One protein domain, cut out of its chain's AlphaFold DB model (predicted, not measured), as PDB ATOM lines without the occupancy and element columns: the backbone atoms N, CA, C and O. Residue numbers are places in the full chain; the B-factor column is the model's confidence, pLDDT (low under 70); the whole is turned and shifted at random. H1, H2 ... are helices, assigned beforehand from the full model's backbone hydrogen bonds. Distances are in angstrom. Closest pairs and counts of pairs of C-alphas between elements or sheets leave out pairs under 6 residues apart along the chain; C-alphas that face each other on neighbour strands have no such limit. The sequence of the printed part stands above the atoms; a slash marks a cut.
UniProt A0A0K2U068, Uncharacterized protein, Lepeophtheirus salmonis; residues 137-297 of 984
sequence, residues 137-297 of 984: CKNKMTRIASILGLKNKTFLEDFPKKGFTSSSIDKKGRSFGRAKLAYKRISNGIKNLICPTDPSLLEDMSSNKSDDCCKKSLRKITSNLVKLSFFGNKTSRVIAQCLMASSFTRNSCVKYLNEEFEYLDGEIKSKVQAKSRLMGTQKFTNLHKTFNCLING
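What this domain is: This is residues 137 to 297 of the 984 residues of an uncharacterized protein of Lepeophtheirus salmonis (UniProt A0A0K2U068). Two helical lobes lie along one length: a smaller one in which the short H2 packs on H1 and the long H3, and a larger one in which H6, H7 and H9 pack round the later part of H5, with H10 crossing H6. The lobes join where H3 ends beside H5, the small H4 packs on the earlier part of H5, and H8 lies at the far end of the larger lobe. The printed part has 161 residues with ten named helices, H1 to H10 in order, and no named strand; the class is all helix. It is only just compact, close to loose, with a radius of gyration of the C-alphas of 18.1 A, and only just elongated, spanning 53 by 35 by 28 A.

Where its parts are: Find C-alpha 137 at (-11.806, -33.116, -22.855); from there H1 runs to residue 147, 15.7 A. H2 is residues 154 to 157, and H3, the longest by residues, runs from C-alpha 174 at (-18.673, -48.082, -31.585) to residue 194, 29.6 A. Next come H4, residues 200 to 203, and H5, residues 212 to 231, 29.8 A. H6 is residues 234 to 247, 19.9 A, and H7 residues 250 to 262, 18.7 A. After H8, residues 266 to 271, and H9, residues 274 to 277, H10 runs 22.7 A from residue 281 to C-alpha 296 at (-4.875, -21.678, -29.204).

How they stand to each other: Begin at H5, the hub, which touches five helices. With residues 222 to 231 alone it touches H6, closest at the C-alphas of Ser 229 and Arg 237, 4.3 A; the two form a helical hairpin, at a shallow tilt of 32 degrees, opposite ways. H7 touches H5 about perpendicular, at 75 degrees, with the C-alphas of Val 226 and Leu 257 closest at 5.6 A. H9 touches H5 at Phe 230 and Ser 276, their C-alphas 5.8 A apart. H10 touches H6 about perpendicular, at 84 degrees, with the C-alphas of Cys 242 and Leu 287 closest at 4.8 A. H8 touches no helix. H4 touches H5, closest at the C-alphas of Leu 201 and Ser 217, 4.7 A. H3 and H5 only just touch, with 3 pairs of C-alphas within 8 A, closest at Ile 194 and Ile 221, 5.9 A. H2 touches H3, the C-alphas of Phe 155 and Ala 182 being closest at 5.9 A, and only just touches H1, with 3 pairs within 8 A. In H1, H3, H6, H7 and H10 every O i to N i+4 pair is within hydrogen-bond range, against 14 of 16 in H5 and 1 of 2 in H8; H2, H4 and H9 are too short for such a pair.

The domain as a whole: The two C-alphas farthest apart are those of Gly 173 and Glu 267, 55.9 A. The printed part has no cut, and the long link is H2 to H3, residues 158 to 173. The mean pLDDT of the printed part is 75.2; 45 residues are under 70, among them residues 190 to 218.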
ATOM      1  N   CYS A 137     -11.064 -33.376 -21.610       71.81
ATOM      2  CA  CYS A 137     -11.806 -33.116 -22.855       71.81
ATOM      3  C   CYS A 137     -13.328 -33.012 -22.646       71.81
ATOM      4  O   CYS A 137     -13.968 -32.093 -23.158       71.81
ATOM      5  N   LYS A 138     -13.907 -33.922 -21.849       79.69
ATOM      6  CA  LYS A 138     -15.353 -33.979 -21.562       79.69
ATOM      7  C   LYS A 138     -15.888 -32.679 -20.941       79.69
ATOM      8  O   LYS A 138     -16.947 -32.214 -21.342       79.69
ATOM      9  N   ASN A 139     -15.145 -32.051 -20.026       76.00
ATOM     10  CA  ASN A 139     -15.590 -30.826 -19.349       76.00
ATOM     11  C   ASN A 139     -15.494 -29.586 -20.253       76.00
ATOM     12  O   ASN A 139     -16.419 -28.769 -20.258       76.00
ATOM     13  N   LYS A 140     -14.446 -29.484 -21.092       74.94
ATOM     14  CA  LYS A 140     -14.409 -28.493 -22.187       74.94
ATOM     15  C   LYS A 140     -15.637 -28.658 -23.096       74.94
ATOM     16  O   LYS A 140     -16.300 -27.675 -23.428       74.94
ATOM     17  N   MET A 141     -15.990 -29.905 -23.426       74.38
ATOM     18  CA  MET A 141     -17.128 -30.216 -24.291       74.38
ATOM     19  C   MET A 141     -18.484 -29.845 -23.673       74.38
ATOM     20  O   MET A 141     -19.320 -29.261 -24.359       74.38
ATOM     21  N   THR A 142     -18.684 -30.099 -22.375       77.38
ATOM     22  CA  THR A 142     -19.881 -29.671 -21.628       77.38
ATOM     23  C   THR A 142     -20.042 -28.148 -21.630       77.38
ATOM     24  O   THR A 142     -21.146 -27.653 -21.855       77.38
ATOM     25  N   ARG A 143     -18.953 -27.384 -21.449       74.00
ATOM     26  CA  ARG A 143     -19.004 -25.911 -21.482       74.00
ATOM     27  C   ARG A 143     -19.374 -25.382 -22.871       74.00
ATOM     28  O   ARG A 143     -20.228 -24.507 -22.973       74.00
ATOM     29  N   ILE A 144     -18.803 -25.952 -23.935       74.31
ATOM     30  CA  ILE A 144     -19.167 -25.620 -25.323       74.31
ATOM     31  C   ILE A 144     -20.633 -25.982 -25.604       74.31
ATOM     32  O   ILE A 144     -21.373 -25.159 -26.134       74.31
ATOM     33  N   ALA A 145     -21.098 -27.160 -25.185       76.50
ATOM     34  CA  ALA A 145     -22.500 -27.553 -25.331       76.50
ATOM     35  C   ALA A 145     -23.464 -26.587 -24.610       76.50
ATOM     36  O   ALA A 145     -24.525 -26.276 -25.149       76.50
ATOM     37  N   SER A 146     -23.073 -26.056 -23.447       77.69
ATOM     38  CA  SER A 146     -23.835 -25.022 -22.735       77.69
ATOM     39  C   SER A 146     -23.894 -23.693 -23.499       77.69
ATOM     40  O   SER A 146     -24.960 -23.086 -23.550       77.69
ATOM     41  N   ILE A 147     -22.789 -23.252 -24.114       71.75
ATOM     42  CA  ILE A 147     -22.746 -22.041 -24.961       71.75
ATOM     43  C   ILE A 147     -23.657 -22.203 -26.190       71.75
ATOM     44  O   ILE A 147     -24.349 -21.271 -26.581       71.75
ATOM     45  N   LEU A 148     -23.704 -23.409 -26.760       71.38
ATOM     46  CA  LEU A 148     -24.544 -23.765 -27.909       71.38
ATOM     47  C   LEU A 148     -26.009 -24.090 -27.540       71.38
ATOM     48  O   LEU A 148     -26.754 -24.596 -28.378       71.38
ATOM     49  N   GLY A 149     -26.428 -23.872 -26.287       75.31
ATOM     50  CA  GLY A 149     -27.801 -24.123 -25.830       75.31
ATOM     51  C   GLY A 149     -28.239 -25.598 -25.842       75.31
ATOM     52  O   GLY A 149     -29.435 -25.884 -25.765       75.31
ATOM     53  N   LEU A 150     -27.305 -26.552 -25.931       80.19
ATOM     54  CA  LEU A 150     -27.582 -27.985 -26.093       80.19
ATOM     55  C   LEU A 150     -28.014 -28.647 -24.769       80.19
ATOM     56  O   LEU A 150     -27.276 -29.430 -24.175       80.19
ATOM     57  N   LYS A 151     -29.251 -28.379 -24.331       63.78
ATOM     58  CA  LYS A 151     -29.834 -28.842 -23.049       63.78
ATOM     59  C   LYS A 151     -29.906 -30.373 -22.841       63.78
ATOM     60  O   LYS A 151     -30.229 -30.818 -21.743       63.78
ATOM     61  N   ASN A 152     -29.647 -31.199 -23.859       57.66
ATOM     62  CA  ASN A 152     -29.870 -32.652 -23.814       57.66
ATOM     63  C   ASN A 152     -28.596 -33.430 -23.408       57.66
ATOM     64  O   ASN A 152     -27.764 -33.752 -24.262       57.66
ATOM     65  N   LYS A 153     -28.477 -33.750 -22.107       61.19
ATOM     66  CA  LYS A 153     -27.284 -34.332 -21.447       61.19
ATOM     67  C   LYS A 153     -26.717 -35.610 -22.088       61.19
ATOM     68  O   LYS A 153     -25.499 -35.774 -22.125       61.19
ATOM     69  N   THR A 154     -27.577 -36.469 -22.635       63.28
ATOM     70  CA  THR A 154     -27.270 -37.872 -23.001       63.28
ATOM     71  C   THR A 154     -26.005 -38.095 -23.847       63.28
ATOM     72  O   THR A 154     -25.315 -39.094 -23.671       63.28
ATOM     73  N   PHE A 155     -25.639 -37.175 -24.748       68.12
ATOM     74  CA  PHE A 155     -24.430 -37.346 -25.578       68.12
ATOM     75  C   PHE A 155     -23.125 -36.934 -24.881       68.12
ATOM     76  O   PHE A 155     -22.051 -37.385 -25.275       68.12
ATOM     77  N   LEU A 156     -23.202 -36.064 -23.869       72.69
ATOM     78  CA  LEU A 156     -22.045 -35.663 -23.071       72.69
ATOM     79  C   LEU A 156     -21.668 -36.773 -22.096       72.69
ATOM     80  O   LEU A 156     -20.484 -36.972 -21.843       72.69
ATOM     81  N   GLU A 157     -22.647 -37.530 -21.599       75.44
ATOM     82  CA  GLU A 157     -22.456 -38.725 -20.768       75.44
ATOM     83  C   GLU A 157     -21.660 -39.804 -21.521       75.44
ATOM     84  O   GLU A 157     -20.654 -40.284 -20.997       75.44
ATOM     85  N   ASP A 158     -21.994 -40.046 -22.792       66.12
ATOM     86  CA  ASP A 158     -21.299 -40.972 -23.702       66.12
ATOM     87  C   ASP A 158     -19.939 -40.465 -24.244       66.12
ATOM     88  O   ASP A 158     -19.174 -41.233 -24.835       66.12
ATOM     89  N   PHE A 159     -19.604 -39.182 -24.054       75.00
ATOM     90  CA  PHE A 159     -18.332 -38.609 -24.512       75.00
ATOM     91  C   PHE A 159     -17.152 -39.141 -23.665       75.00
ATOM     92  O   PHE A 159     -17.198 -39.028 -22.428       75.00
ATOM     93  N   PRO A 160     -16.072 -39.688 -24.264       77.44
ATOM     94  CA  PRO A 160     -14.949 -40.232 -23.504       77.44
ATOM     95  C   PRO A 160     -14.291 -39.170 -22.618       77.44
ATOM     96  O   PRO A 160     -14.068 -38.042 -23.060       77.44
ATOM     97  N   LYS A 161     -13.907 -39.531 -21.382       77.94
ATOM     98  CA  LYS A 161     -13.196 -38.610 -20.467       77.94
ATOM     99  C   LYS A 161     -11.952 -38.003 -21.133       77.94
ATOM    100  O   LYS A 161     -11.764 -36.793 -21.061       77.94
ATOM    101  N   LYS A 162     -11.185 -38.843 -21.846       73.25
ATOM    102  CA  LYS A 162      -9.974 -38.467 -22.595       73.25
ATOM    103  C   LYS A 162     -10.228 -37.802 -23.965       73.25
ATOM    104  O   LYS A 162      -9.282 -37.443 -24.654       73.25
ATOM    105  N   GLY A 163     -11.488 -37.618 -24.368       76.50
ATOM    106  CA  GLY A 163     -11.847 -37.274 -25.747       76.50
ATOM    107  C   GLY A 163     -11.623 -38.441 -26.714       76.50
ATOM    108  O   GLY A 163     -11.271 -39.546 -26.298       76.50
ATOM    109  N   PHE A 164     -11.855 -38.206 -28.004       77.44
ATOM    110  CA  PHE A 164     -11.597 -39.196 -29.048       77.44
ATOM    111  C   PHE A 164     -10.195 -38.971 -29.634       77.44
ATOM    112  O   PHE A 164      -9.967 -37.973 -30.312       77.44
ATOM    113  N   THR A 165      -9.255 -39.880 -29.367       72.56
ATOM    114  CA  THR A 165      -7.922 -39.884 -30.001       72.56
ATOM    115  C   THR A 165      -7.980 -40.549 -31.374       72.56
ATOM    116  O   THR A 165      -8.808 -41.437 -31.588       72.56
ATOM    117  N   SER A 166      -7.053 -40.203 -32.272       62.94
ATOM    118  CA  SER A 166      -6.896 -40.836 -33.594       62.94
ATOM    119  C   SER A 166      -6.813 -42.368 -33.532       62.94
ATOM    120  O   SER A 166      -7.407 -43.041 -34.367       62.94
ATOM    121  N   SER A 167      -6.156 -42.917 -32.506       64.88
ATOM    122  CA  SER A 167      -6.067 -44.361 -32.240       64.88
ATOM    123  C   SER A 167      -7.347 -44.993 -31.674       64.88
ATOM    124  O   SER A 167      -7.580 -46.180 -31.871       64.88
ATOM    125  N   SER A 168      -8.193 -44.228 -30.974       63.56
ATOM    126  CA  SER A 168      -9.447 -44.731 -30.381       63.56
ATOM    127  C   SER A 168     -10.627 -44.763 -31.358       63.56
ATOM    128  O   SER A 168     -11.629 -45.436 -31.101       63.56
ATOM    129  N   ILE A 169     -10.525 -44.022 -32.467       68.19
ATOM    130  CA  ILE A 169     -11.527 -43.972 -33.533       68.19
ATOM    131  C   ILE A 169     -11.186 -45.042 -34.579       68.19
ATOM    132  O   ILE A 169     -10.750 -44.738 -35.689       68.19
ATOM    133  N   ASP A 170     -11.432 -46.310 -34.245       66.62
ATOM    134  CA  ASP A 170     -11.594 -47.326 -35.289       66.62
ATOM    135  C   ASP A 170     -12.736 -46.884 -36.220       66.62
ATOM    136  O   ASP A 170     -13.865 -46.654 -35.773       66.62
ATOM    137  N   LYS A 171     -12.431 -46.765 -37.518       60.84
ATOM    138  CA  LYS A 171     -13.289 -46.199 -38.569       60.84
ATOM    139  C   LYS A 171     -14.624 -46.939 -38.743       60.84
ATOM    140  O   LYS A 171     -15.524 -46.396 -39.381       60.84
ATOM    141  N   LYS A 172     -14.772 -48.149 -38.187       60.06
ATOM    142  CA  LYS A 172     -16.033 -48.922 -38.172       60.06
ATOM    143  C   LYS A 172     -16.571 -49.215 -36.758       60.06
ATOM    144  O   LYS A 172     -17.656 -49.778 -36.628       60.06
ATOM    145  N   GLY A 173     -15.860 -48.821 -35.700       75.31
ATOM    146  CA  GLY A 173     -16.165 -49.196 -34.315       75.31
ATOM    147  C   GLY A 173     -17.225 -48.334 -33.609       75.31
ATOM    148  O   GLY A 173     -17.547 -47.214 -34.016       75.31
ATOM    149  N   ARG A 174     -17.719 -48.818 -32.454       71.25
ATOM    150  CA  ARG A 174     -18.673 -48.082 -31.585       71.25
ATOM    151  C   ARG A 174     -18.150 -46.694 -31.175       71.25
ATOM    152  O   ARG A 174     -18.938 -45.758 -31.041       71.25
ATOM    153  N   SER A 175     -16.830 -46.549 -31.026       72.25
ATOM    154  CA  SER A 175     -16.148 -45.274 -30.763       72.25
ATOM    155  C   SER A 175     -16.412 -44.237 -31.855       72.25
ATOM    156  O   SER A 175     -16.773 -43.107 -31.537       72.25
ATOM    157  N   PHE A 176     -16.311 -44.620 -33.134       68.38
ATOM    158  CA  PHE A 176     -16.631 -43.743 -34.262       68.38
ATOM    159  C   PHE A 176     -18.124 -43.410 -34.317       68.38
ATOM    160  O   PHE A 176     -18.477 -42.262 -34.567       68.38
ATOM    161  N   GLY A 177     -19.008 -44.359 -33.984       72.00
ATOM    162  CA  GLY A 177     -20.444 -44.094 -33.828       72.00
ATOM    163  C   GLY A 177     -20.741 -42.999 -32.792       72.00
ATOM    164  O   GLY A 177     -21.450 -42.036 -33.090       72.00
ATOM    165  N   ARG A 178     -20.133 -43.089 -31.600       73.25
ATOM    166  CA  ARG A 178     -20.244 -42.064 -30.545       73.25
ATOM    167  C   ARG A 178     -19.586 -40.739 -30.935       73.25
ATOM    168  O   ARG A 178     -20.186 -39.691 -30.712       73.25
ATOM    169  N   ALA A 179     -18.411 -40.771 -31.566       70.69
ATOM    170  CA  ALA A 179     -17.738 -39.577 -32.081       70.69
ATOM    171  C   ALA A 179     -18.618 -38.850 -33.103       70.69
ATOM    172  O   ALA A 179     -18.849 -37.651 -32.976       70.69
ATOM    173  N   LYS A 180     -19.193 -39.590 -34.058       70.62
ATOM    174  CA  LYS A 180     -20.113 -39.093 -35.086       70.62
ATOM    175  C   LYS A 180     -21.410 -38.542 -34.486       70.62
ATOM    176  O   LYS A 180     -21.897 -37.524 -34.967       70.62
ATOM    177  N   LEU A 181     -21.951 -39.149 -33.425       74.31
ATOM    178  CA  LEU A 181     -23.141 -38.643 -32.728       74.31
ATOM    179  C   LEU A 181     -22.856 -37.355 -31.941       74.31
ATOM    180  O   LEU A 181     -23.625 -36.397 -32.039       74.31
ATOM    181  N   ALA A 182     -21.752 -37.310 -31.190       73.69
ATOM    182  CA  ALA A 182     -21.339 -36.119 -30.456       73.69
ATOM    183  C   ALA A 182     -21.002 -34.973 -31.416       73.69
ATOM    184  O   ALA A 182     -21.541 -33.878 -31.266       73.69
ATOM    185  N   TYR A 183     -20.209 -35.250 -32.457       74.38
ATOM    186  CA  TYR A 183     -19.955 -34.333 -33.565       74.38
ATOM    187  C   TYR A 183     -21.264 -33.847 -34.189       74.38
ATOM    188  O   TYR A 183     -21.448 -32.641 -34.292       74.38
ATOM    189  N   LYS A 184     -22.223 -34.730 -34.514       71.81
ATOM    190  CA  LYS A 184     -23.529 -34.321 -35.063       71.81
ATOM    191  C   LYS A 184     -24.293 -33.402 -34.105       71.81
ATOM    192  O   LYS A 184     -24.858 -32.422 -34.570       71.81
ATOM    193  N   ARG A 185     -24.300 -33.641 -32.787       74.94
ATOM    194  CA  ARG A 185     -24.987 -32.742 -31.835       74.94
ATOM    195  C   ARG A 185     -24.266 -31.405 -31.632       74.94
ATOM    196  O   ARG A 185     -24.935 -30.379 -31.626       74.94
ATOM    197  N   ILE A 186     -22.937 -31.390 -31.518       70.94
ATOM    198  CA  ILE A 186     -22.140 -30.154 -31.389       70.94
ATOM    199  C   ILE A 186     -22.217 -29.340 -32.683       70.94
ATOM    200  O   ILE A 186     -22.517 -28.152 -32.642       70.94
ATOM    201  N   SER A 187     -22.035 -29.996 -33.832       65.69
ATOM    202  CA  SER A 187     -22.229 -29.418 -35.161       65.69
ATOM    203  C   SER A 187     -23.644 -28.871 -35.312       65.69
ATOM    204  O   SER A 187     -23.784 -27.741 -35.746       65.69
ATOM    205  N   ASN A 188     -24.690 -29.583 -34.875       66.00
ATOM    206  CA  ASN A 188     -26.054 -29.047 -34.896       66.00
ATOM    207  C   ASN A 188     -26.243 -27.857 -33.939       66.00
ATOM    208  O   ASN A 188     -26.943 -26.924 -34.298       66.00
ATOM    209  N   GLY A 189     -25.589 -27.820 -32.773       71.94
ATOM    210  CA  GLY A 189     -25.579 -26.630 -31.911       71.94
ATOM    211  C   GLY A 189     -24.923 -25.420 -32.584       71.94
ATOM    212  O   GLY A 189     -25.478 -24.326 -32.568       71.94
ATOM    213  N   ILE A 190     -23.782 -25.629 -33.248       67.69
ATOM    214  CA  ILE A 190     -23.082 -24.605 -34.040       67.69
ATOM    215  C   ILE A 190     -23.941 -24.165 -35.238       67.69
ATOM    216  O   ILE A 190     -24.124 -22.973 -35.459       67.69
ATOM    217  N   LYS A 191     -24.533 -25.107 -35.978       60.25
ATOM    218  CA  LYS A 191     -25.435 -24.841 -37.109       60.25
ATOM    219  C   LYS A 191     -26.691 -24.086 -36.666       60.25
ATOM    220  O   LYS A 191     -27.094 -23.171 -37.368       60.25
ATOM    221  N   ASN A 192     -27.259 -24.391 -35.498       62.66
ATOM    222  CA  ASN A 192     -28.387 -23.648 -34.927       62.66
ATOM    223  C   ASN A 192     -27.979 -22.232 -34.486       62.66
ATOM    224  O   ASN A 192     -28.760 -21.304 -34.652       62.66
ATOM    225  N   LEU A 193     -26.763 -22.047 -33.955       62.69
ATOM    226  CA  LEU A 193     -26.233 -20.725 -33.604       62.69
ATOM    227  C   LEU A 193     -25.993 -19.854 -34.852       62.69
ATOM    228  O   LEU A 193     -26.242 -18.652 -34.826       62.69
ATOM    229  N   ILE A 194     -25.513 -20.458 -35.943       58.81
ATOM    230  CA  ILE A 194     -25.171 -19.763 -37.193       58.81
ATOM    231  C   ILE A 194     -26.398 -19.571 -38.107       58.81
ATOM    232  O   ILE A 194     -26.521 -18.533 -38.754       58.81
ATOM    233  N   CYS A 195     -27.316 -20.539 -38.161       59.41
ATOM    234  CA  CYS A 195     -28.511 -20.564 -39.013       59.41
ATOM    235  C   CYS A 195     -29.775 -20.970 -38.219       59.41
ATOM    236  O   CYS A 195     -30.381 -22.002 -38.512       59.41
ATOM    237  N   PRO A 196     -30.236 -20.155 -37.251       56.53
ATOM    238  CA  PRO A 196     -31.368 -20.500 -36.377       56.53
ATOM    239  C   PRO A 196     -32.731 -20.632 -37.081       56.53
ATOM    240  O   PRO A 196     -33.693 -21.057 -36.450       56.53
ATOM    241  N   THR A 197     -32.848 -20.247 -38.358       55.12
ATOM    242  CA  THR A 197     -34.136 -20.083 -39.062       55.12
ATOM    243  C   THR A 197     -34.356 -21.012 -40.261       55.12
ATOM    244  O   THR A 197     -35.257 -20.742 -41.045       55.12
ATOM    245  N   ASP A 198     -33.540 -22.052 -40.480       56.88
ATOM    246  CA  ASP A 198     -33.823 -23.059 -41.528       56.88
ATOM    247  C   ASP A 198     -33.115 -24.412 -41.290       56.88
ATOM    248  O   ASP A 198     -31.899 -24.507 -41.487       56.88
ATOM    249  N   PRO A 199     -33.860 -25.460 -40.886       53.44
ATOM    250  CA  PRO A 199     -33.333 -26.817 -40.738       53.44
ATOM    251  C   PRO A 199     -33.237 -27.636 -42.038       53.44
ATOM    252  O   PRO A 199     -32.588 -28.678 -42.019       53.44
ATOM    253  N   SER A 200     -33.851 -27.226 -43.156       50.06
ATOM    254  CA  SER A 200     -33.839 -28.022 -44.404       50.06
ATOM    255  C   SER A 200     -32.436 -28.054 -45.021       50.06
ATOM    256  O   SER A 200     -31.845 -29.119 -45.210       50.06
ATOM    257  N   LEU A 201     -31.818 -26.870 -45.085       51.69
ATOM    258  CA  LEU A 201     -30.391 -26.623 -45.314       51.69
ATOM    259  C   LEU A 201     -29.459 -27.499 -44.443       51.69
ATOM    260  O   LEU A 201     -28.274 -27.650 -44.741       51.69
ATOM    261  N   LEU A 202     -29.948 -28.063 -43.344       55.41
ATOM    262  CA  LEU A 202     -29.160 -28.802 -42.366       55.41
ATOM    263  C   LEU A 202     -29.072 -30.299 -42.712       55.41
ATOM    264  O   LEU A 202     -28.010 -30.905 -42.519       55.41
ATOM    265  N   GLU A 203     -30.134 -30.881 -43.276       50.09
ATOM    266  CA  GLU A 203     -30.122 -32.228 -43.875       50.09
ATOM    267  C   GLU A 203     -29.418 -32.229 -45.237       50.09
ATOM    268  O   GLU A 203     -28.634 -33.137 -45.525       50.09
ATOM    269  N   ASP A 204     -29.572 -31.136 -45.985       51.97
ATOM    270  CA  ASP A 204     -28.851 -30.805 -47.219       51.97
ATOM    271  C   ASP A 204     -27.314 -30.784 -47.061       51.97
ATOM    272  O   ASP A 204     -26.588 -31.050 -48.015       51.97
ATOM    273  N   MET A 205     -26.796 -30.495 -45.855       50.47
ATOM    274  CA  MET A 205     -25.361 -30.598 -45.507       50.47
ATOM    275  C   MET A 205     -24.966 -31.928 -44.848       50.47
ATOM    276  O   MET A 205     -23.800 -32.117 -44.498       50.47
ATOM    277  N   SER A 206     -25.925 -32.808 -44.557       46.84
ATOM    278  CA  SER A 206     -25.702 -34.024 -43.751       46.84
ATOM    279  C   SER A 206     -25.983 -35.320 -44.514       46.84
ATOM    280  O   SER A 206     -25.569 -36.390 -44.063       46.84
ATOM    281  N   SER A 207     -26.684 -35.231 -45.644       49.97
ATOM    282  CA  SER A 207     -26.884 -36.306 -46.607       49.97
ATOM    283  C   SER A 207     -26.112 -35.974 -47.886       49.97
ATOM    284  O   SER A 207     -26.265 -34.896 -48.450       49.97
ATOM    285  N   ASN A 208     -25.253 -36.890 -48.340       52.75
ATOM    286  CA  ASN A 208     -24.324 -36.654 -49.454       52.75
ATOM    287  C   ASN A 208     -25.016 -36.751 -50.833       52.75
ATOM    288  O   ASN A 208     -24.495 -37.397 -51.740       52.75
ATOM    289  N   LYS A 209     -26.220 -36.185 -50.990       43.22
ATOM    290  CA  LYS A 209     -26.874 -36.101 -52.302       43.22
ATOM    291  C   LYS A 209     -26.245 -34.993 -53.140       43.22
ATOM    292  O   LYS A 209     -25.824 -33.974 -52.604       43.22
ATOM    293  N   SER A 210     -26.221 -35.236 -54.449       47.94
ATOM    294  CA  SER A 210     -25.642 -34.417 -55.520       47.94
ATOM    295  C   SER A 210     -25.743 -32.904 -55.282       47.94
ATOM    296  O   SER A 210     -26.755 -32.291 -55.620       47.94
ATOM    297  N   ASP A 211     -24.663 -32.357 -54.716       56.06
ATOM    298  CA  ASP A 211     -24.170 -30.980 -54.554       56.06
ATOM    299  C   ASP A 211     -25.124 -29.810 -54.248       56.06
ATOM    300  O   ASP A 211     -24.754 -28.896 -53.510       56.06
ATOM    301  N   ASP A 212     -26.310 -29.748 -54.841       54.53
ATOM    302  CA  ASP A 212     -27.091 -28.513 -54.974       54.53
ATOM    303  C   ASP A 212     -27.817 -28.090 -53.693       54.53
ATOM    304  O   ASP A 212     -27.948 -26.903 -53.392       54.53
ATOM    305  N   CYS A 213     -28.197 -29.084 -52.897       57.28
ATOM    306  CA  CYS A 213     -28.715 -28.938 -51.544       57.28
ATOM    307  C   CYS A 213     -27.686 -28.213 -50.648       57.28
ATOM    308  O   CYS A 213     -27.907 -27.084 -50.200       57.28
ATOM    309  N   CYS A 214     -26.493 -28.797 -50.491       56.16
ATOM    310  CA  CYS A 214     -25.421 -28.293 -49.624       56.16
ATOM    311  C   CYS A 214     -24.973 -26.846 -49.958       56.16
ATOM    312  O   CYS A 214     -24.608 -26.072 -49.063       56.16
ATOM    313  N   LYS A 215     -25.064 -26.431 -51.235       57.59
ATOM    314  CA  LYS A 215     -24.747 -25.058 -51.688       57.59
ATOM    315  C   LYS A 215     -25.639 -23.986 -51.051       57.59
ATOM    316  O   LYS A 215     -25.139 -22.900 -50.748       57.59
ATOM    317  N   LYS A 216     -26.938 -24.248 -50.844       65.19
ATOM    318  CA  LYS A 216     -27.871 -23.273 -50.233       65.19
ATOM    319  C   LYS A 216     -27.480 -22.970 -48.787       65.19
ATOM    320  O   LYS A 216     -27.477 -21.817 -48.352       65.19
ATOM    321  N   SER A 217     -27.083 -24.011 -48.071       62.31
ATOM    322  CA  SER A 217     -26.745 -23.989 -46.652       62.31
ATOM    323  C   SER A 217     -25.486 -23.189 -46.366       62.31
ATOM    324  O   SER A 217     -25.477 -22.337 -45.475       62.31
ATOM    325  N   LEU A 218     -24.449 -23.406 -47.180       69.19
ATOM    326  CA  LEU A 218     -23.199 -22.661 -47.092       69.19
ATOM    327  C   LEU A 218     -23.436 -21.156 -47.312       69.19
ATOM    328  O   LEU A 218     -22.935 -20.345 -46.539       69.19
ATOM    329  N   ARG A 219     -24.275 -20.774 -48.291       75.50
ATOM    330  CA  ARG A 219     -24.636 -19.363 -48.534       75.50
ATOM    331  C   ARG A 219     -25.295 -18.706 -47.315       75.50
ATOM    332  O   ARG A 219     -24.901 -17.602 -46.948       75.50
ATOM    333  N   LYS A 220     -26.258 -19.369 -46.658       80.44
ATOM    334  CA  LYS A 220     -26.955 -18.801 -45.485       80.44
ATOM    335  C   LYS A 220     -26.034 -18.658 -44.264       80.44
ATOM    336  O   LYS A 220     -26.099 -17.647 -43.568       80.44
ATOM    337  N   ILE A 221     -25.131 -19.620 -44.053       80.31
ATOM    338  CA  ILE A 221     -24.075 -19.552 -43.026       80.31
ATOM    339  C   ILE A 221     -23.185 -18.322 -43.246       80.31
ATOM    340  O   ILE A 221     -22.979 -17.511 -42.340       80.31
ATOM    341  N   THR A 222     -22.706 -18.157 -44.476       84.69
ATOM    342  CA  THR A 222     -21.836 -17.056 -44.887       84.69
ATOM    343  C   THR A 222     -22.516 -15.689 -44.753       84.69
ATOM    344  O   THR A 222     -21.922 -14.773 -44.187       84.69
ATOM    345  N   SER A 223     -23.777 -15.569 -45.184       87.94
ATOM    346  CA  SER A 223     -24.609 -14.363 -45.035       87.94
ATOM    347  C   SER A 223     -24.630 -13.837 -43.593       87.94
ATOM    348  O   SER A 223     -24.426 -12.647 -43.331       87.94
ATOM    349  N   ASN A 224     -24.795 -14.736 -42.620       86.62
ATOM    350  CA  ASN A 224     -24.879 -14.361 -41.210       86.62
ATOM    351  C   ASN A 224     -23.517 -13.955 -40.614       86.62
ATOM    352  O   ASN A 224     -23.464 -13.020 -39.812       86.62
ATOM    353  N   LEU A 225     -22.408 -14.569 -41.051       88.06
ATOM    354  CA  LEU A 225     -21.057 -14.101 -40.702       88.06
ATOM    355  C   LEU A 225     -20.798 -12.683 -41.234       88.06
ATOM    356  O   LEU A 225     -20.281 -11.836 -40.500       88.06
ATOM    357  N   VAL A 226     -21.220 -12.384 -42.465       88.75
ATOM    358  CA  VAL A 226     -21.085 -11.039 -43.044       88.75
ATOM    359  C   VAL A 226     -21.901 -10.007 -42.264       88.75
ATOM    360  O   VAL A 226     -21.362  -8.961 -41.894       88.75
ATOM    361  N   LYS A 227     -23.165 -10.305 -41.936       89.75
ATOM    362  CA  LYS A 227     -24.020  -9.429 -41.114       89.75
ATOM    363  C   LYS A 227     -23.395  -9.134 -39.744       89.75
ATOM    364  O   LYS A 227     -23.345  -7.974 -39.330       89.75
ATOM    365  N   LEU A 228     -22.829 -10.141 -39.072       83.12
ATOM    366  CA  LEU A 228     -22.074  -9.957 -37.823       83.12
ATOM    367  C   LEU A 228     -20.801  -9.114 -38.018       83.12
ATOM    368  O   LEU A 228     -20.420  -8.358 -37.123       83.12
ATOM    369  N   SER A 229     -20.181  -9.166 -39.196       90.31
ATOM    370  CA  SER A 229     -19.041  -8.316 -39.558       90.31
ATOM    371  C   SER A 229     -19.405  -6.827 -39.735       90.31
ATOM    372  O   SER A 229     -18.545  -5.955 -39.597       90.31
ATOM    373  N   PHE A 230     -20.674  -6.503 -40.001       90.44
ATOM    374  CA  PHE A 230     -21.146  -5.123 -40.147       90.44
ATOM    375  C   PHE A 230     -21.768  -4.583 -38.862       90.44
ATOM    376  O   PHE A 230     -21.326  -3.550 -38.354       90.44
ATOM    377  N   PHE A 231     -22.747  -5.303 -38.316       87.94
ATOM    378  CA  PHE A 231     -23.593  -4.841 -37.210       87.94
ATOM    379  C   PHE A 231     -23.182  -5.394 -35.849       87.94
ATOM    380  O   PHE A 231     -23.577  -4.852 -34.819       87.94
ATOM    381  N   GLY A 232     -22.346  -6.436 -35.817       82.88
ATOM    382  CA  GLY A 232     -21.758  -6.917 -34.575       82.88
ATOM    383  C   GLY A 232     -20.920  -5.835 -33.891       82.88
ATOM    384  O   GLY A 232     -20.295  -4.985 -34.545       82.88
ATOM    385  N   ASN A 233     -20.878  -5.895 -32.558       75.62
ATOM    386  CA  ASN A 233     -19.935  -5.122 -31.750       75.62
ATOM    387  C   ASN A 233     -18.479  -5.442 -32.155       75.62
ATOM    388  O   ASN A 233     -18.225  -6.412 -32.872       75.62
ATOM    389  N   LYS A 234     -17.505  -4.646 -31.691       79.12
ATOM    390  CA  LYS A 234     -16.090  -4.771 -32.100       79.12
ATOM    391  C   LYS A 234     -15.550  -6.209 -31.994       79.12
ATOM    392  O   LYS A 234     -14.867  -6.656 -32.910       79.12
ATOM    393  N   THR A 235     -15.885  -6.929 -30.925       79.00
ATOM    394  CA  THR A 235     -15.434  -8.306 -30.678       79.00
ATOM    395  C   THR A 235     -16.094  -9.289 -31.642       79.00
ATOM    396  O   THR A 235     -15.396  -9.984 -32.375       79.00
ATOM    397  N   SER A 236     -17.431  -9.303 -31.718       81.06
ATOM    398  CA  SER A 236     -18.178 -10.178 -32.635       81.06
ATOM    399  C   SER A 236     -17.817  -9.923 -34.103       81.06
ATOM    400  O   SER A 236     -17.718 -10.867 -34.882       81.06
ATOM    401  N   ARG A 237     -17.553  -8.662 -34.461       88.50
ATOM    402  CA  ARG A 237     -17.077  -8.245 -35.782       88.50
ATOM    403  C   ARG A 237     -15.714  -8.834 -36.114       88.50
ATOM    404  O   ARG A 237     -15.566  -9.411 -37.184       88.50
ATOM    405  N   VAL A 238     -14.730  -8.698 -35.221       84.88
ATOM    406  CA  VAL A 238     -13.389  -9.257 -35.455       84.88
ATOM    407  C   VAL A 238     -13.450 -10.783 -35.517       84.88
ATOM    408  O   VAL A 238     -12.917 -11.343 -36.463       84.88
ATOM    409  N   ILE A 239     -14.178 -11.453 -34.615       86.81
ATOM    410  CA  ILE A 239     -14.344 -12.919 -34.650       86.81
ATOM    411  C   ILE A 239     -14.992 -13.379 -35.963       86.81
ATOM    412  O   ILE A 239     -14.480 -14.299 -36.595       86.81
ATOM    413  N   ALA A 240     -16.067 -12.727 -36.418       89.75
ATOM    414  CA  ALA A 240     -16.692 -13.049 -37.702       89.75
ATOM    415  C   ALA A 240     -15.728 -12.826 -38.882       89.75
ATOM    416  O   ALA A 240     -15.670 -13.652 -39.790       89.75
ATOM    417  N   GLN A 241     -14.923 -11.760 -38.849       91.81
ATOM    418  CA  GLN A 241     -13.922 -11.476 -39.881       91.81
ATOM    419  C   GLN A 241     -12.731 -12.450 -39.850       91.81
ATOM    420  O   GLN A 241     -12.235 -12.798 -40.917       91.81
ATOM    421  N   CYS A 242     -12.335 -12.963 -38.681       91.88
ATOM    422  CA  CYS A 242     -11.373 -14.061 -38.535       91.88
ATOM    423  C   CYS A 242     -11.921 -15.386 -39.076       91.88
ATOM    424  O   CYS A 242     -11.243 -16.047 -39.852       91.88
ATOM    425  N   LEU A 243     -13.157 -15.747 -38.710       89.25
ATOM    426  CA  LEU A 243     -13.826 -16.961 -39.186       89.25
ATOM    427  C   LEU A 243     -14.016 -16.949 -40.704       89.25
ATOM    428  O   LEU A 243     -13.787 -17.964 -41.354       89.25
ATOM    429  N   MET A 244     -14.396 -15.805 -41.282       91.69
ATOM    430  CA  MET A 244     -14.418 -15.644 -42.735       91.69
ATOM    431  C   MET A 244     -13.014 -15.821 -43.322       91.69
ATOM    432  O   MET A 244     -12.850 -16.636 -44.226       91.69
ATOM    433  N   ALA A 245     -12.015 -15.108 -42.785       90.38
ATOM    434  CA  ALA A 245     -10.650 -15.124 -43.306       90.38
ATOM    435  C   ALA A 245      -9.972 -16.502 -43.257       90.38
ATOM    436  O   ALA A 245      -9.125 -16.770 -44.101       90.38
ATOM    437  N   SER A 246     -10.343 -17.372 -42.314       91.69
ATOM    438  CA  SER A 246      -9.817 -18.738 -42.241       91.69
ATOM    439  C   SER A 246     -10.651 -19.776 -42.996       91.69
ATOM    440  O   SER A 246     -10.103 -20.769 -43.468       91.69
ATOM    441  N   SER A 247     -11.966 -19.568 -43.140       87.50
ATOM    442  CA  SER A 247     -12.862 -20.532 -43.807       87.50
ATOM    443  C   SER A 247     -12.931 -20.357 -45.326       87.50
ATOM    444  O   SER A 247     -13.360 -21.272 -46.029       87.50
ATOM    445  N   PHE A 248     -12.555 -19.186 -45.847       89.19
ATOM    446  CA  PHE A 248     -12.654 -18.862 -47.267       89.19
ATOM    447  C   PHE A 248     -11.440 -18.064 -47.751       89.19
ATOM    448  O   PHE A 248     -10.844 -17.291 -47.004       89.19
ATOM    449  N   THR A 249     -11.128 -18.158 -49.048       91.31
ATOM    450  CA  THR A 249     -10.106 -17.294 -49.664       91.31
ATOM    451  C   THR A 249     -10.427 -15.810 -49.439       91.31
ATOM    452  O   THR A 249     -11.597 -15.423 -49.335       91.31
ATOM    453  N   ARG A 250      -9.408 -14.940 -49.448       93.00
ATOM    454  CA  ARG A 250      -9.590 -13.476 -49.367       93.00
ATOM    455  C   ARG A 250     -10.611 -12.962 -50.388       93.00
ATOM    456  O   ARG A 250     -11.434 -12.111 -50.063       93.00
ATOM    457  N   ASN A 251     -10.578 -13.498 -51.607       86.94
ATOM    458  CA  ASN A 251     -11.456 -13.074 -52.696       86.94
ATOM    459  C   ASN A 251     -12.907 -13.521 -52.447       86.94
ATOM    460  O   ASN A 251     -13.827 -12.724 -52.616       86.94
ATOM    461  N   SER A 252     -13.110 -14.745 -51.945       90.38
ATOM    462  CA  SER A 252     -14.410 -15.223 -51.461       90.38
ATOM    463  C   SER A 252     -14.938 -14.349 -50.315       90.38
ATOM    464  O   SER A 252     -16.087 -13.928 -50.353       90.38
ATOM    465  N   CYS A 253     -14.094 -13.999 -49.334       88.12
ATOM    466  CA  CYS A 253     -14.471 -13.105 -48.236       88.12
ATOM    467  C   CYS A 253     -14.968 -11.750 -48.747       88.12
ATOM    468  O   CYS A 253     -16.047 -11.314 -48.362       88.12
ATOM    469  N   VAL A 254     -14.201 -11.095 -49.627       90.81
ATOM    470  CA  VAL A 254     -14.572  -9.799 -50.219       90.81
ATOM    471  C   VAL A 254     -15.869  -9.905 -51.022       90.81
ATOM    472  O   VAL A 254     -16.732  -9.041 -50.882       90.81
ATOM    473  N   LYS A 255     -16.043 -10.979 -51.807       89.81
ATOM    474  CA  LYS A 255     -17.290 -11.249 -52.533       89.81
ATOM    475  C   LYS A 255     -18.486 -11.287 -51.579       89.81
ATOM    476  O   LYS A 255     -19.424 -10.525 -51.774       89.81
ATOM    477  N   TYR A 256     -18.415 -12.089 -50.520       92.62
ATOM    478  CA  TYR A 256     -19.512 -12.238 -49.566       92.62
ATOM    479  C   TYR A 256     -19.798 -10.963 -48.759       92.62
ATOM    480  O   TYR A 256     -20.963 -10.638 -48.542       92.62
ATOM    481  N   LEU A 257     -18.761 -10.210 -48.360       92.12
ATOM    482  CA  LEU A 257     -18.938  -8.890 -47.737       92.12
ATOM    483  C   LEU A 257     -19.738  -7.949 -48.653       92.12
ATOM    484  O   LEU A 257     -20.667  -7.287 -48.198       92.12
ATOM    485  N   ASN A 258     -19.400  -7.904 -49.942       89.31
ATOM    486  CA  ASN A 258     -20.049  -7.003 -50.893       89.31
ATOM    487  C   ASN A 258     -21.466  -7.464 -51.273       89.31
ATOM    488  O   ASN A 258     -22.371  -6.634 -51.276       89.31
ATOM    489  N   GLU A 259     -21.672  -8.761 -51.536       91.94
ATOM    490  CA  GLU A 259     -22.994  -9.334 -51.846       91.94
ATOM    491  C   GLU A 259     -24.010  -8.987 -50.751       91.94
ATOM    492  O   GLU A 259     -25.068  -8.434 -51.037       91.94
ATOM    493  N   GLU A 260     -23.670  -9.224 -49.483       91.50
ATOM    494  CA  GLU A 260     -24.577  -8.932 -48.371       91.50
ATOM    495  C   GLU A 260     -24.714  -7.434 -48.073       91.50
ATOM    496  O   GLU A 260     -25.759  -7.006 -47.589       91.50
ATOM    497  N   PHE A 261     -23.677  -6.623 -48.333       92.88
ATOM    498  CA  PHE A 261     -23.790  -5.176 -48.150       92.88
ATOM    499  C   PHE A 261     -24.844  -4.590 -49.091       92.88
ATOM    500  O   PHE A 261     -25.589  -3.701 -48.678       92.88
ATOM    501  N   GLU A 262     -24.944  -5.086 -50.328       84.75
ATOM    502  CA  GLU A 262     -25.906  -4.538 -51.282       84.75
ATOM    503  C   GLU A 262     -27.367  -4.892 -50.974       84.75
ATOM    504  O   GLU A 262     -28.238  -4.074 -51.273       84.75
ATOM    505  N   TYR A 263     -27.637  -5.994 -50.267       89.94
ATOM    506  CA  TYR A 263     -28.981  -6.369 -49.792       89.94
ATOM    507  C   TYR A 263     -29.485  -5.583 -48.560       89.94
ATOM    508  O   TYR A 263     -30.510  -5.937 -47.982       89.94
ATOM    509  N   LEU A 264     -28.788  -4.523 -48.138       85.12
ATOM    510  CA  LEU A 264     -29.199  -3.660 -47.023       85.12
ATOM    511  C   LEU A 264     -29.984  -2.422 -47.488       85.12
ATOM    512  O   LEU A 264     -29.604  -1.760 -48.456       85.12
ATOM    513  N   ASP A 265     -31.004  -2.030 -46.724       89.56
ATOM    514  CA  ASP A 265     -31.743  -0.781 -46.943       89.56
ATOM    515  C   ASP A 265     -30.871   0.465 -46.727       89.56
ATOM    516  O   ASP A 265     -29.950   0.466 -45.907       89.56
ATOM    517  N   GLY A 266     -31.180   1.563 -47.425       78.62
ATOM    518  CA  GLY A 266     -30.340   2.771 -47.464       78.62
ATOM    519  C   GLY A 266     -30.006   3.377 -46.093       78.62
ATOM    520  O   GLY A 266     -28.853   3.729 -45.832       78.62
ATOM    521  N   GLU A 267     -30.977   3.433 -45.176       85.81
ATOM    522  CA  GLU A 267     -30.747   3.940 -43.815       85.81
ATOM    523  C   GLU A 267     -29.797   3.021 -43.020       85.81
ATOM    524  O   GLU A 267     -28.963   3.489 -42.243       85.81
ATOM    525  N   ILE A 268     -29.862   1.708 -43.257       77.88
ATOM    526  CA  ILE A 268     -29.012   0.706 -42.605       77.88
ATOM    527  C   ILE A 268     -27.613   0.693 -43.242       77.88
ATOM    528  O   ILE A 268     -26.621   0.670 -42.509       77.88
ATOM    529  N   LYS A 269     -27.506   0.824 -44.576       84.19
ATOM    530  CA  LYS A 269     -26.236   1.035 -45.301       84.19
ATOM    531  C   LYS A 269     -25.453   2.216 -44.723       84.19
ATOM    532  O   LYS A 269     -24.245   2.091 -44.532       84.19
ATOM    533  N   SER A 270     -26.126   3.316 -44.368       80.81
ATOM    534  CA  SER A 270     -25.480   4.504 -43.779       80.81
ATOM    535  C   SER A 270     -24.781   4.237 -42.433       80.81
ATOM    536  O   SER A 270     -23.790   4.888 -42.102       80.81
ATOM    537  N   LYS A 271     -25.253   3.237 -41.673       78.94
ATOM    538  CA  LYS A 271     -24.736   2.864 -40.345       78.94
ATOM    539  C   LYS A 271     -23.536   1.902 -40.421       78.94
ATOM    540  O   LYS A 271     -22.867   1.672 -39.411       78.94
ATOM    541  N   VAL A 272     -23.214   1.358 -41.602       82.62
ATOM    542  CA  VAL A 272     -22.071   0.451 -41.809       82.62
ATOM    543  C   VAL A 272     -20.799   1.237 -42.134       82.62
ATOM    544  O   VAL A 272     -20.603   1.740 -43.237       82.62
ATOM    545  N   GLN A 273     -19.864   1.279 -41.183       80.19
ATOM    546  CA  GLN A 273     -18.550   1.897 -41.385       80.19
ATOM    547  C   GLN A 273     -17.783   1.249 -42.554       80.19
ATOM    548  O   GLN A 273     -17.611   0.030 -42.595       80.19
ATOM    549  N   ALA A 274     -17.208   2.063 -43.447       75.38
ATOM    550  CA  ALA A 274     -16.466   1.573 -44.615       75.38
ATOM    551  C   ALA A 274     -15.319   0.599 -44.261       75.38
ATOM    552  O   ALA A 274     -15.106  -0.382 -44.973       75.38
ATOM    553  N   LYS A 275     -14.639   0.803 -43.120       73.94
ATOM    554  CA  LYS A 275     -13.574  -0.084 -42.603       73.94
ATOM    555  C   LYS A 275     -14.056  -1.503 -42.242       73.94
ATOM    556  O   LYS A 275     -13.235  -2.419 -42.165       73.94
ATOM    557  N   SER A 276     -15.363  -1.704 -42.049       74.94
ATOM    558  CA  SER A 276     -15.965  -3.029 -41.845       74.94
ATOM    559  C   SER A 276     -16.098  -3.810 -43.155       74.94
ATOM    560  O   SER A 276     -15.911  -5.019 -43.141       74.94
ATOM    561  N   ARG A 277     -16.355  -3.131 -44.285       80.75
ATOM    562  CA  ARG A 277     -16.533  -3.749 -45.618       80.75
ATOM    563  C   ARG A 277     -15.218  -4.173 -46.277       80.75
ATOM    564  O   ARG A 277     -15.192  -5.096 -47.077       80.75
ATOM    565  N   LEU A 278     -14.118  -3.499 -45.946       79.62
ATOM    566  CA  LEU A 278     -12.813  -3.743 -46.564       79.62
ATOM    567  C   LEU A 278     -12.065  -4.910 -45.898       79.62
ATOM    568  O   LEU A 278     -11.953  -4.965 -44.671       79.62
ATOM    569  N   MET A 279     -11.498  -5.799 -46.719       84.75
ATOM    570  CA  MET A 279     -10.726  -6.983 -46.308       84.75
ATOM    571  C   MET A 279      -9.438  -7.129 -47.148       84.75
ATOM    572  O   MET A 279      -9.224  -8.122 -47.840       84.75
ATOM    573  N   GLY A 280      -8.593  -6.092 -47.142       79.00
ATOM    574  CA  GLY A 280      -7.307  -6.095 -47.858       79.00
ATOM    575  C   GLY A 280      -6.304  -7.110 -47.292       79.00
ATOM    576  O   GLY A 280      -6.445  -7.542 -46.150       79.00
ATOM    577  N   THR A 281      -5.274  -7.473 -48.066       77.31
ATOM    578  CA  THR A 281      -4.362  -8.597 -47.757       77.31
ATOM    579  C   THR A 281      -3.755  -8.525 -46.353       77.31
ATOM    580  O   THR A 281      -3.893  -9.477 -45.601       77.31
ATOM    581  N   GLN A 282      -3.179  -7.389 -45.942       74.81
ATOM    582  CA  GLN A 282      -2.599  -7.241 -44.597       74.81
ATOM    583  C   GLN A 282      -3.639  -7.446 -43.480       74.81
ATOM    584  O   GLN A 282      -3.351  -8.088 -42.474       74.81
ATOM    585  N   LYS A 283      -4.873  -6.957 -43.671       83.25
ATOM    586  CA  LYS A 283      -5.987  -7.187 -42.740       83.25
ATOM    587  C   LYS A 283      -6.383  -8.666 -42.714       83.25
ATOM    588  O   LYS A 283      -6.532  -9.217 -41.632       83.25
ATOM    589  N   PHE A 284      -6.508  -9.304 -43.876       87.50
ATOM    590  CA  PHE A 284      -6.808 -10.731 -44.002       87.50
ATOM    591  C   PHE A 284      -5.742 -11.591 -43.302       87.50
ATOM    592  O   PHE A 284      -6.088 -12.378 -42.431       87.50
ATOM    593  N   THR A 285      -4.452 -11.368 -43.571       84.94
ATOM    594  CA  THR A 285      -3.339 -12.074 -42.915       84.94
ATOM    595  C   THR A 285      -3.304 -11.820 -41.404       84.94
ATOM    596  O   THR A 285      -3.126 -12.760 -40.635       84.94
ATOM    597  N   ASN A 286      -3.539 -10.586 -40.944       79.69
ATOM    598  CA  ASN A 286      -3.596 -10.278 -39.510       79.69
ATOM    599  C   ASN A 286      -4.809 -10.922 -38.815       79.69
ATOM    600  O   ASN A 286      -4.698 -11.338 -37.663       79.69
ATOM    601  N   LEU A 287      -5.948 -11.044 -39.503       88.50
ATOM    602  CA  LEU A 287      -7.114 -11.797 -39.031       88.50
ATOM    603  C   LEU A 287      -6.862 -13.310 -39.048       88.50
ATOM    604  O   LEU A 287      -7.322 -13.996 -38.147       88.50
ATOM    605  N   HIS A 288      -6.082 -13.821 -40.001       83.56
ATOM    606  CA  HIS A 288      -5.687 -15.228 -40.053       83.56
ATOM    607  C   HIS A 288      -4.699 -15.587 -38.930       83.56
ATOM    608  O   HIS A 288      -4.845 -16.633 -38.306       83.56
ATOM    609  N   LYS A 289      -3.763 -14.685 -38.591       85.81
ATOM    610  CA  LYS A 289      -2.950 -14.782 -37.364       85.81
ATOM    611  C   LYS A 289      -3.837 -14.728 -36.117       85.81
ATOM    612  O   LYS A 289      -3.817 -15.648 -35.317       85.81
ATOM    613  N   THR A 290      -4.719 -13.727 -36.019       82.38
ATOM    614  CA  THR A 290      -5.704 -13.597 -34.918       82.38
ATOM    615  C   THR A 290      -6.586 -14.843 -34.756       82.38
ATOM    616  O   THR A 290      -6.987 -15.178 -33.644       82.38
ATOM    617  N   PHE A 291      -6.910 -15.532 -35.851       90.19
ATOM    618  CA  PHE A 291      -7.659 -16.784 -35.837       90.19
ATOM    619  C   PHE A 291      -6.853 -17.938 -35.228       90.19
ATOM    620  O   PHE A 291      -7.416 -18.703 -34.448       90.19
ATOM    621  N   ASN A 292      -5.550 -18.023 -35.508       86.25
ATOM    622  CA  ASN A 292      -4.659 -18.980 -34.851       86.25
ATOM    623  C   ASN A 292      -4.569 -18.691 -33.339       86.25
ATOM    624  O   ASN A 292      -4.786 -19.610 -32.547       86.25
ATOM    625  N   CYS A 293      -4.443 -17.415 -32.934       77.75
ATOM    626  CA  CYS A 293      -4.500 -17.026 -31.518       77.75
ATOM    627  C   CYS A 293      -5.780 -17.549 -30.842       77.75
ATOM    628  O   CYS A 293      -5.736 -18.186 -29.789       77.75
ATOM    629  N   LEU A 294      -6.930 -17.333 -31.491       78.50
ATOM    630  CA  LEU A 294      -8.237 -17.783 -31.005       78.50
ATOM    631  C   LEU A 294      -8.378 -19.317 -30.955       78.50
ATOM    632  O   LEU A 294      -9.060 -19.823 -30.065       78.50
ATOM    633  N   ILE A 295      -7.743 -20.063 -31.867       76.62
ATOM    634  CA  ILE A 295      -7.682 -21.538 -31.821       76.62
ATOM    635  C   ILE A 295      -6.881 -22.016 -30.608       76.62
ATOM    636  O   ILE A 295      -7.318 -22.933 -29.909       76.62
ATOM    637  N   ASN A 296      -5.750 -21.367 -30.334       74.38
ATOM    638  CA  ASN A 296      -4.875 -21.678 -29.204       74.38
ATOM    639  C   ASN A 296      -5.499 -21.296 -27.842       74.38
ATOM    640  O   ASN A 296      -5.011 -21.704 -26.789       74.38
ATOM    641  N   GLY A 297      -6.641 -20.595 -27.854       76.62
ATOM    642  CA  GLY A 297      -7.383 -20.175 -26.665       76.62
ATOM    643  C   GLY A 297      -6.971 -18.805 -26.127       76.62
ATOM    644  O   GLY A 297      -7.411 -18.434 -25.038       76.62
TER     645      GLY A 297